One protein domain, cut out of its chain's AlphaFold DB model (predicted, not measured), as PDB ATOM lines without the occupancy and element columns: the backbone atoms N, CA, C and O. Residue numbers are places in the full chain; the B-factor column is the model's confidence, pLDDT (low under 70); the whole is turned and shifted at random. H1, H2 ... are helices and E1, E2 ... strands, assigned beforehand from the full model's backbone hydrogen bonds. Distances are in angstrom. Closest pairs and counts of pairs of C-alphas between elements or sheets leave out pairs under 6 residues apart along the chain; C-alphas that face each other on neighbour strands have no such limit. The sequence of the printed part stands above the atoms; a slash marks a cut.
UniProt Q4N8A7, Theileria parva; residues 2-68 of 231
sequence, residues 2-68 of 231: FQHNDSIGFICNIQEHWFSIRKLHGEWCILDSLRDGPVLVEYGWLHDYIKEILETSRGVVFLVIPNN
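AT A GLANCE: This is residues 2 to 68 of the 231 residues of a protein of Theileria parva (UniProt Q4N8A7). A strongly twisted wall of five strands has one helix, H1, lying slantwise over one face; its other face is bare. The 67 printed residues run E1, E2, E3, E4, H1, E5, and the antiparallel sheet has the order E4 E3 E2 E1 E5. E1 to E4 form a meander, each strand the antiparallel neighbour of the one before. The class is mixed, helices and strands, in two layers, compact, with a radius of gyration of the C-alphas of 11.6 A and spans of 28 by 27 by 25 A.

IN THESE COORDINATES: E2, residues 17 to 24, measures 21.7 A; E1, residues 9 to 14, measures 15.7 A from C-alpha 9 at (37.327, -14.910, -18.794). E3 is residues 27 to 31, 12.2 A, and E4 39 to 41, 6.4 A. H1, residues 43 to 56, measures 19.8 A; E5, residues 59 to 64, 16.1 A, ends at (36.089, -11.392, -15.264).

HOW THE PARTS SIT: Within hydrogen-bond range are N 10 and O 21 of E1 and E2, 2.8 A, N 11 and O 62 of E1 and E5, 2.9 A, N 22 and O 29 of E2 and E3, 3.0 A, and N 41 and O 28 of E4 and E3, 2.8 A. H1, with every O i to N i+4 pair within range, is on the sheet at a height of 9.8 A, at 47 degrees to E5 on the local plane; the closest C-alphas of H1 and E5 are Ile 53 and Gly 59, 6.1 A.

THE WHOLE: The farthest C-alphas, Thr 56 and Asn 68, are 33.0 A apart. The printed part has no cut and no long link; pLDDT is under 70 at residues 2 to 4, 36 and 68.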
ATOM      1  N   PHE A   2      37.928  -8.977 -27.420       67.25
ATOM      2  CA  PHE A   2      38.712  -9.788 -26.465       67.25
ATOM      3  C   PHE A   2      39.515 -10.950 -27.083       67.25
ATOM      4  O   PHE A   2      40.087 -11.763 -26.365       67.25
ATOM      5  N   GLN A   3      39.609 -11.019 -28.413       63.75
ATOM      6  CA  GLN A   3      40.219 -12.128 -29.164       63.75
ATOM      7  C   GLN A   3      41.615 -12.558 -28.672       63.75
ATOM      8  O   GLN A   3      41.921 -13.749 -28.595       63.75
ATOM      9  N   HIS A   4      42.454 -11.594 -28.290       64.38
ATOM     10  CA  HIS A   4      43.849 -11.830 -27.904       64.38
ATOM     11  C   HIS A   4      44.125 -11.612 -26.413       64.38
ATOM     12  O   HIS A   4      45.283 -11.549 -26.017       64.38
ATOM     13  N   ASN A   5      43.088 -11.468 -25.585       71.94
ATOM     14  CA  ASN A   5      43.285 -11.185 -24.171       71.94
ATOM     15  C   ASN A   5      43.193 -12.470 -23.340       71.94
ATOM     16  O   ASN A   5      42.113 -12.902 -22.954       71.94
ATOM     17  N   ASP A   6      44.352 -13.058 -23.048       71.75
ATOM     18  CA  ASP A   6      44.470 -14.260 -22.208       71.75
ATOM     19  C   ASP A   6      44.233 -13.962 -20.713       71.75
ATOM     20  O   ASP A   6      44.209 -14.860 -19.875       71.75
ATOM     21  N   SER A   7      44.065 -12.684 -20.366       79.62
ATOM     22  CA  SER A   7      43.868 -12.221 -18.991       79.62
ATOM     23  C   SER A   7      42.394 -12.052 -18.646       79.62
ATOM     24  O   SER A   7      42.090 -11.509 -17.594       79.62
ATOM     25  N   ILE A   8      41.472 -12.457 -19.524       86.62
ATOM     26  CA  ILE A   8      40.037 -12.317 -19.275       86.62
ATOM     27  C   ILE A   8      39.290 -13.623 -19.495       86.62
ATOM     28  O   ILE A   8      39.721 -14.517 -20.222       86.62
ATOM     29  N   GLY A   9      38.186 -13.743 -18.778       91.44
ATOM     30  CA  GLY A   9      37.327 -14.910 -18.794       91.44
ATOM     31  C   GLY A   9      35.891 -14.492 -18.554       91.44
ATOM     32  O   GLY A   9      35.606 -13.339 -18.232       91.44
ATOM     33  N   PHE A  10      34.989 -15.441 -18.710       93.69
ATOM     34  CA  PHE A  10      33.568 -15.236 -18.522       93.69
ATOM     35  C   PHE A  10      33.049 -16.207 -17.473       93.69
ATOM     36  O   PHE A  10      33.446 -17.372 -17.447       93.69
ATOM     37  N   ILE A  11      32.149 -15.721 -16.627       95.19
ATOM     38  CA  ILE A  11      31.286 -16.559 -15.798       95.19
ATOM     39  C   ILE A  11      29.873 -16.378 -16.333       95.19
ATOM     40  O   ILE A  11      29.362 -15.258 -16.397       95.19
ATOM     41  N   CYS A  12      29.258 -17.475 -16.746       93.00
ATOM     42  CA  CYS A  12      27.955 -17.488 -17.387       93.00
ATOM     43  C   CYS A  12      26.943 -18.177 -16.473       93.00
ATOM     44  O   CYS A  12      27.255 -19.208 -15.883       93.00
ATOM     45  N   ASN A  13      25.735 -17.621 -16.393       91.69
ATOM     46  CA  ASN A  13      24.547 -18.315 -15.910       91.69
ATOM     47  C   ASN A  13      23.530 -18.367 -17.044       91.69
ATOM     48  O   ASN A  13      22.966 -17.335 -17.408       91.69
ATOM     49  N   ILE A  14      23.318 -19.546 -17.614       88.44
ATOM     50  CA  ILE A  14      22.360 -19.761 -18.700       88.44
ATOM     51  C   ILE A  14      21.482 -20.931 -18.290       88.44
ATOM     52  O   ILE A  14      22.007 -21.971 -17.907       88.44
ATOM     53  N   GLN A  15      20.158 -20.763 -18.371       86.81
ATOM     54  CA  GLN A  15      19.196 -21.800 -17.967       86.81
ATOM     55  C   GLN A  15      19.451 -22.332 -16.543       86.81
ATOM     56  O   GLN A  15      19.446 -23.535 -16.312       86.81
ATOM     57  N   GLU A  16      19.699 -21.422 -15.593       85.44
ATOM     58  CA  GLU A  16      19.963 -21.740 -14.178       85.44
ATOM     59  C   GLU A  16      21.239 -22.562 -13.925       85.44
ATOM     60  O   GLU A  16      21.442 -23.079 -12.826       85.44
ATOM     61  N   HIS A  17      22.138 -22.638 -14.910       87.00
ATOM     62  CA  HIS A  17      23.395 -23.365 -14.802       87.00
ATOM     63  C   HIS A  17      24.605 -22.438 -14.900       87.00
ATOM     64  O   HIS A  17      24.729 -21.646 -15.839       87.00
ATOM     65  N   TRP A  18      25.510 -22.560 -13.927       91.50
ATOM     66  CA  TRP A  18      26.744 -21.783 -13.859       91.50
ATOM     67  C   TRP A  18      27.908 -22.540 -14.483       91.50
ATOM     68  O   TRP A  18      28.231 -23.656 -14.083       91.50
ATOM     69  N   PHE A  19      28.603 -21.887 -15.405       92.25
ATOM     70  CA  PHE A  19      29.839 -22.398 -15.987       92.25
ATOM     71  C   PHE A  19      30.783 -21.248 -16.327       92.25
ATOM     72  O   PHE A  19      30.411 -20.072 -16.280       92.25
ATOM     73  N   SER A  20      32.030 -21.580 -16.652       94.38
ATOM     74  CA  SER A  20      33.031 -20.575 -17.009       94.38
ATOM     75  C   SER A  20      33.566 -20.782 -18.416       94.38
ATOM     76  O   SER A  20      33.579 -21.893 -18.941       94.38
ATOM     77  N   ILE A  21      33.998 -19.692 -19.042       93.31
ATOM     78  CA  ILE A  21      34.687 -19.709 -20.328       93.31
ATOM     79  C   ILE A  21      36.003 -18.974 -20.139       93.31
ATOM     80  O   ILE A  21      36.022 -17.811 -19.736       93.31
ATOM     81  N   ARG A  22      37.120 -19.639 -20.413       91.00
ATOM     82  CA  ARG A  22      38.452 -19.072 -20.201       91.00
ATOM     83  C   ARG A  22      39.369 -19.459 -21.342       91.00
ATOM     84  O   ARG A  22      39.301 -20.573 -21.850       91.00
ATOM     85  N   LYS A  23      40.260 -18.542 -21.707       87.25
ATOM     86  CA  LYS A  23      41.343 -18.838 -22.630       87.25
ATOM     87  C   LYS A  23      42.480 -19.552 -21.894       87.25
ATOM     88  O   LYS A  23      42.993 -19.034 -20.902       87.25
ATOM     89  N   LEU A  24      42.834 -20.751 -22.345       83.88
ATOM     90  CA  LEU A  24      43.878 -21.601 -21.774       83.88
ATOM     91  C   LEU A  24      44.856 -21.980 -22.887       83.88
ATOM     92  O   LEU A  24      44.440 -22.483 -23.924       83.88
ATOM     93  N   HIS A  25      46.153 -21.735 -22.681       79.94
ATOM     94  CA  HIS A  25      47.202 -22.046 -23.666       79.94
ATOM     95  C   HIS A  25      46.926 -21.511 -25.090       79.94
ATOM     96  O   HIS A  25      47.309 -22.131 -26.076       79.94
ATOM     97  N   GLY A  26      46.268 -20.352 -25.206       82.62
ATOM     98  CA  GLY A  26      45.967 -19.712 -26.491       82.62
ATOM     99  C   GLY A  26      44.607 -20.067 -27.103       82.62
ATOM    100  O   GLY A  26      44.161 -19.340 -27.989       82.62
ATOM    101  N   GLU A  27      43.908 -21.072 -26.577       86.31
ATOM    102  CA  GLU A  27      42.606 -21.535 -27.075       86.31
ATOM    103  C   GLU A  27      41.477 -21.179 -26.101       86.31
ATOM    104  O   GLU A  27      41.673 -21.176 -24.883       86.31
ATOM    105  N   TRP A  28      40.287 -20.855 -26.613       89.69
ATOM    106  CA  TRP A  28      39.122 -20.622 -25.757       89.69
ATOM    107  C   TRP A  28      38.503 -21.951 -25.337       89.69
ATOM    108  O   TRP A  28      38.204 -22.797 -26.174       89.69
ATOM    109  N   CYS A  29      38.265 -22.108 -24.039       89.25
ATOM    110  CA  CYS A  29      37.704 -23.322 -23.466       89.25
ATOM    111  C   CYS A  29      36.413 -23.011 -22.711       89.25
ATOM    112  O   CYS A  29      36.395 -22.137 -21.839       89.25
ATOM    113  N   ILE A  30      35.358 -23.775 -22.984       91.38
ATOM    114  CA  ILE A  30      34.185 -23.874 -22.116       91.38
ATOM    115  C   ILE A  30      34.506 -24.884 -21.013       91.38
ATOM    116  O   ILE A  30      34.809 -26.046 -21.287       91.38
ATOM    117  N   LEU A  31      34.429 -24.423 -19.770       89.88
ATOM    118  CA  LEU A  31      34.668 -25.179 -18.547       89.88
ATOM    119  C   LEU A  31      33.326 -25.355 -17.832       89.88
ATOM    120  O   LEU A  31      32.971 -24.607 -16.914       89.88
ATOM    121  N   ASP A  32      32.560 -26.316 -18.332       87.12
ATOM    122  CA  ASP A  32      31.216 -26.651 -17.876       87.12
ATOM    123  C   ASP A  32      31.251 -27.987 -17.130       87.12
ATOM    124  O   ASP A  32      31.618 -29.013 -17.698       87.12
ATOM    125  N   SER A  33      30.869 -27.968 -15.854       80.25
ATOM    126  CA  SER A  33      30.887 -29.149 -14.989       80.25
ATOM    127  C   SER A  33      29.864 -30.219 -15.371       80.25
ATOM    128  O   SER A  33      29.984 -31.343 -14.906       80.25
ATOM    129  N   LEU A  34      28.843 -29.883 -16.170       78.88
ATOM    130  CA  LEU A  34      27.874 -30.861 -16.679       78.88
ATOM    131  C   LEU A  34      28.371 -31.571 -17.945       78.88
ATOM    132  O   LEU A  34      27.708 -32.485 -18.435       78.88
ATOM    133  N   ARG A  35      29.518 -31.154 -18.495       78.69
ATOM    134  CA  ARG A  35      30.151 -31.810 -19.640       78.69
ATOM    135  C   ARG A  35      31.208 -32.794 -19.173       78.69
ATOM    136  O   ARG A  35      31.814 -32.644 -18.118       78.69
ATOM    137  N   ASP A  36      31.511 -33.744 -20.048       69.19
ATOM    138  CA  ASP A  36      32.562 -34.741 -19.837       69.19
ATOM    139  C   ASP A  36      33.988 -34.153 -19.815       69.19
ATOM    140  O   ASP A  36      34.956 -34.905 -19.714       69.19
ATOM    141  N   GLY A  37      34.152 -32.838 -19.968       78.12
ATOM    142  CA  GLY A  37      35.442 -32.163 -19.902       78.12
ATOM    143  C   GLY A  37      35.447 -30.783 -20.566       78.12
ATOM    144  O   GLY A  37      34.422 -30.335 -21.092       78.12
ATOM    145  N   PRO A  38      36.609 -30.100 -20.556       85.62
ATOM    146  CA  PRO A  38      36.800 -28.829 -21.246       85.62
ATOM    147  C   PRO A  38      36.532 -28.946 -22.749       85.62
ATOM    148  O   PRO A  38      37.052 -29.847 -23.408       85.62
ATOM    149  N   VAL A  39      35.769 -28.003 -23.303       86.62
ATOM    150  CA  VAL A  39      35.453 -27.967 -24.739       86.62
ATOM    151  C   VAL A  39      36.140 -26.782 -25.397       86.62
ATOM    152  O   VAL A  39      35.874 -25.638 -25.030       86.62
ATOM    153  N   LEU A  40      37.001 -27.062 -26.376       88.31
ATOM    154  CA  LEU A  40      37.654 -26.042 -27.192       88.31
ATOM    155  C   LEU A  40      36.634 -25.381 -28.121       88.31
ATOM    156  O   LEU A  40      35.826 -26.065 -28.752       88.31
ATOM    157  N   VAL A  41      36.670 -24.054 -28.199       89.62
ATOM    158  CA  VAL A  41      35.798 -23.265 -29.068       89.62
ATOM    159  C   VAL A  41      36.587 -22.200 -29.806       89.62
ATOM    160  O   VAL A  41      37.480 -21.556 -29.261       89.62
ATOM    161  N   GLU A  42      36.216 -21.970 -31.060       89.69
ATOM    162  CA  GLU A  42      36.793 -20.885 -31.840       89.69
ATOM    163  C   GLU A  42      36.246 -19.527 -31.384       89.69
ATOM    164  O   GLU A  42      35.088 -19.391 -30.978       89.69
ATOM    165  N   TYR A  43      37.066 -18.480 -31.519       88.94
ATOM    166  CA  TYR A  43      36.676 -17.122 -31.133       88.94
ATOM    167  C   TYR A  43      35.426 -16.620 -31.871       88.94
ATOM    168  O   TYR A  43      34.591 -15.968 -31.250       88.94
ATOM    169  N   GLY A  44      35.295 -16.907 -33.173       89.81
ATOM    170  CA  GLY A  44      34.143 -16.465 -33.967       89.81
ATOM    171  C   GLY A  44      32.834 -17.034 -33.421       89.81
ATOM    172  O   GLY A  44      31.913 -16.284 -33.112       89.81
ATOM    173  N   TRP A  45      32.810 -18.347 -33.183       92.38
ATOM    174  CA  TRP A  45      31.668 -19.017 -32.570       92.38
ATOM    175  C   TRP A  45      31.371 -18.478 -31.166       92.38
ATOM    176  O   TRP A  45      30.226 -18.165 -30.854       92.38
ATOM    177  N   LEU A  46      32.401 -18.312 -30.326       91.38
ATOM    178  CA  LEU A  46      32.241 -17.788 -28.966       91.38
ATOM    179  C   LEU A  46      31.662 -16.367 -28.958       91.38
ATOM    180  O   LEU A  46      30.826 -16.040 -28.117       91.38
ATOM    181  N   HIS A  47      32.123 -15.518 -29.875       91.19
ATOM    182  CA  HIS A  47      31.632 -14.156 -30.021       91.19
ATOM    183  C   HIS A  47      30.133 -14.141 -30.324       91.19
ATOM    184  O   HIS A  47      29.379 -13.448 -29.638       91.19
ATOM    185  N   ASP A  48      29.706 -14.928 -31.310       92.12
ATOM    186  CA  ASP A  48      28.303 -14.996 -31.716       92.12
ATOM    187  C   ASP A  48      27.437 -15.619 -30.618       92.12
ATOM    188  O   ASP A  48      26.355 -15.114 -30.328       92.12
ATOM    189  N   TYR A  49      27.964 -16.628 -29.923       91.31
ATOM    190  CA  TYR A  49      27.313 -17.258 -28.779       91.31
ATOM    191  C   TYR A  49      27.057 -16.270 -27.629       91.31
ATOM    192  O   TYR A  49      25.923 -16.134 -27.168       91.31
ATOM    193  N   ILE A  50      28.080 -15.528 -27.181       91.44
ATOM    194  CA  ILE A  50      27.923 -14.514 -26.120       91.44
ATOM    195  C   ILE A  50      26.963 -13.412 -26.567       91.44
ATOM    196  O   ILE A  50      26.113 -12.981 -25.785       91.44
ATOM    197  N   LYS A  51      27.080 -12.961 -27.819       91.44
ATOM    198  CA  LYS A  51      26.202 -11.933 -28.376       91.44
ATOM    199  C   LYS A  51      24.740 -12.378 -28.347       91.44
ATOM    200  O   LYS A  51      23.903 -11.626 -27.854       91.44
ATOM    201  N   GLU A  52      24.445 -13.600 -28.789       91.56
ATOM    202  CA  GLU A  52      23.091 -14.156 -28.752       91.56
ATOM    203  C   GLU A  52      22.535 -14.165 -27.324       91.56
ATOM    204  O   GLU A  52      21.400 -13.745 -27.105       91.56
ATOM    205  N   ILE A  53      23.324 -14.597 -26.335       89.75
ATOM    206  CA  ILE A  53      22.888 -14.645 -24.929       89.75
ATOM    207  C   ILE A  53      22.502 -13.253 -24.422       89.75
ATOM    208  O   ILE A  53      21.456 -13.103 -23.786       89.75
ATOM    209  N   LEU A  54      23.329 -12.247 -24.717       89.56
ATOM    210  CA  LEU A  54      23.101 -10.866 -24.295       89.56
ATOM    211  C   LEU A  54      21.881 -10.248 -24.992       89.56
ATOM    212  O   LEU A  54      21.088  -9.573 -24.341       89.56
ATOM    213  N   GLU A  55      21.702 -10.498 -26.291       91.81
ATOM    214  CA  GLU A  55      20.578  -9.958 -27.069       91.81
ATOM    215  C   GLU A  55      19.246 -10.632 -26.716       91.81
ATOM    216  O   GLU A  55      18.214  -9.971 -26.617       91.81
ATOM    217  N   THR A  56      19.254 -11.947 -26.490       88.69
ATOM    218  CA  THR A  56      18.037 -12.725 -26.197       88.69
ATOM    219  C   THR A  56      17.660 -12.748 -24.716       88.69
ATOM    220  O   THR A  56      16.609 -13.288 -24.374       88.69
ATOM    221  N   SER A  57      18.487 -12.176 -23.829       83.25
ATOM    222  CA  SER A  57      18.286 -12.186 -22.368       83.25
ATOM    223  C   SER A  57      18.059 -13.592 -21.785       83.25
ATOM    224  O   SER A  57      17.356 -13.762 -20.791       83.25
ATOM    225  N   ARG A  58      18.658 -14.623 -22.398       84.06
ATOM    226  CA  ARG A  58      18.531 -16.033 -21.970       84.06
ATOM    227  C   ARG A  58      19.387 -16.391 -20.752       84.06
ATOM    228  O   ARG A  58      19.342 -17.526 -20.276       84.06
ATOM    229  N   GLY A  59      20.192 -15.451 -20.275       88.62
ATOM    230  CA  GLY A  59      21.112 -15.659 -19.174       88.62
ATOM    231  C   GLY A  59      21.877 -14.395 -18.815       88.62
ATOM    232  O   GLY A  59      21.619 -13.313 -19.342       88.62
ATOM    233  N   VAL A  60      22.840 -14.555 -17.916       90.00
ATOM    234  CA  VAL A  60      23.727 -13.490 -17.454       90.00
ATOM    235  C   VAL A  60      25.165 -13.876 -17.769       90.00
ATOM    236  O   VAL A  60      25.580 -15.010 -17.528       90.00
ATOM    237  N   VAL A  61      25.934 -12.927 -18.297       93.31
ATOM    238  CA  VAL A  61      27.360 -13.099 -18.586       93.31
ATOM    239  C   VAL A  61      28.142 -12.048 -17.814       93.31
ATOM    240  O   VAL A  61      27.966 -10.849 -18.024       93.31
ATOM    241  N   PHE A  62      29.028 -12.502 -16.935       93.50
ATOM    242  CA  PHE A  62      29.970 -11.656 -16.216       93.50
ATOM    243  C   PHE A  62      31.334 -11.740 -16.887       93.50
ATOM    244  O   PHE A  62      31.896 -12.825 -17.032       93.50
ATOM    245  N   LEU A  63      31.879 -10.588 -17.270       92.00
ATOM    246  CA  LEU A  63      33.270 -10.476 -17.687       92.00
ATOM    247  C   LEU A  63      34.157 -10.412 -16.442       92.00
ATOM    248  O   LEU A  63      33.990  -9.537 -15.595       92.00
ATOM    249  N   VAL A  64      35.119 -11.324 -16.354       91.06
ATOM    250  CA  VAL A  64      36.089 -11.392 -15.264       91.06
ATOM    251  C   VAL A  64      37.423 -10.856 -15.758       91.06
ATOM    252  O   VAL A  64      37.994 -11.372 -16.722       91.06
ATOM    253  N   ILE A  65      37.919  -9.832 -15.066       88.69
ATOM    254  CA  ILE A  65      39.229  -9.222 -15.290       88.69
ATOM    255  C   ILE A  65      39.962  -9.237 -13.940       88.69
ATOM    256  O   ILE A  65      39.447  -8.669 -12.976       88.69
ATOM    257  N   PRO A  66      41.118  -9.904 -13.817       83.06
ATOM    258  CA  PRO A  66      41.893  -9.931 -12.586       83.06
ATOM    259  C   PRO A  66      42.554  -8.569 -12.333       83.06
ATOM    260  O   PRO A  66      43.000  -7.893 -13.257       83.06
ATOM    261  N   ASN A  67      42.678  -8.190 -11.059       77.81
ATOM    262  CA  ASN A  67      43.283  -6.909 -10.676       77.81
ATOM    263  C   ASN A  67      44.801  -6.846 -10.953       77.81
ATOM    264  O   ASN A  67      45.325  -5.760 -11.181       77.81
ATOM    265  N   ASN A  68      45.502  -7.991 -10.959       68.25
ATOM    266  CA  ASN A  68      46.972  -8.062 -10.969       68.25
ATOM    267  C   ASN A  68      47.541  -8.932 -12.113       68.25
ATOM    268  O   ASN A  68      48.281  -9.883 -11.873       68.25
TER     269      ASN A  68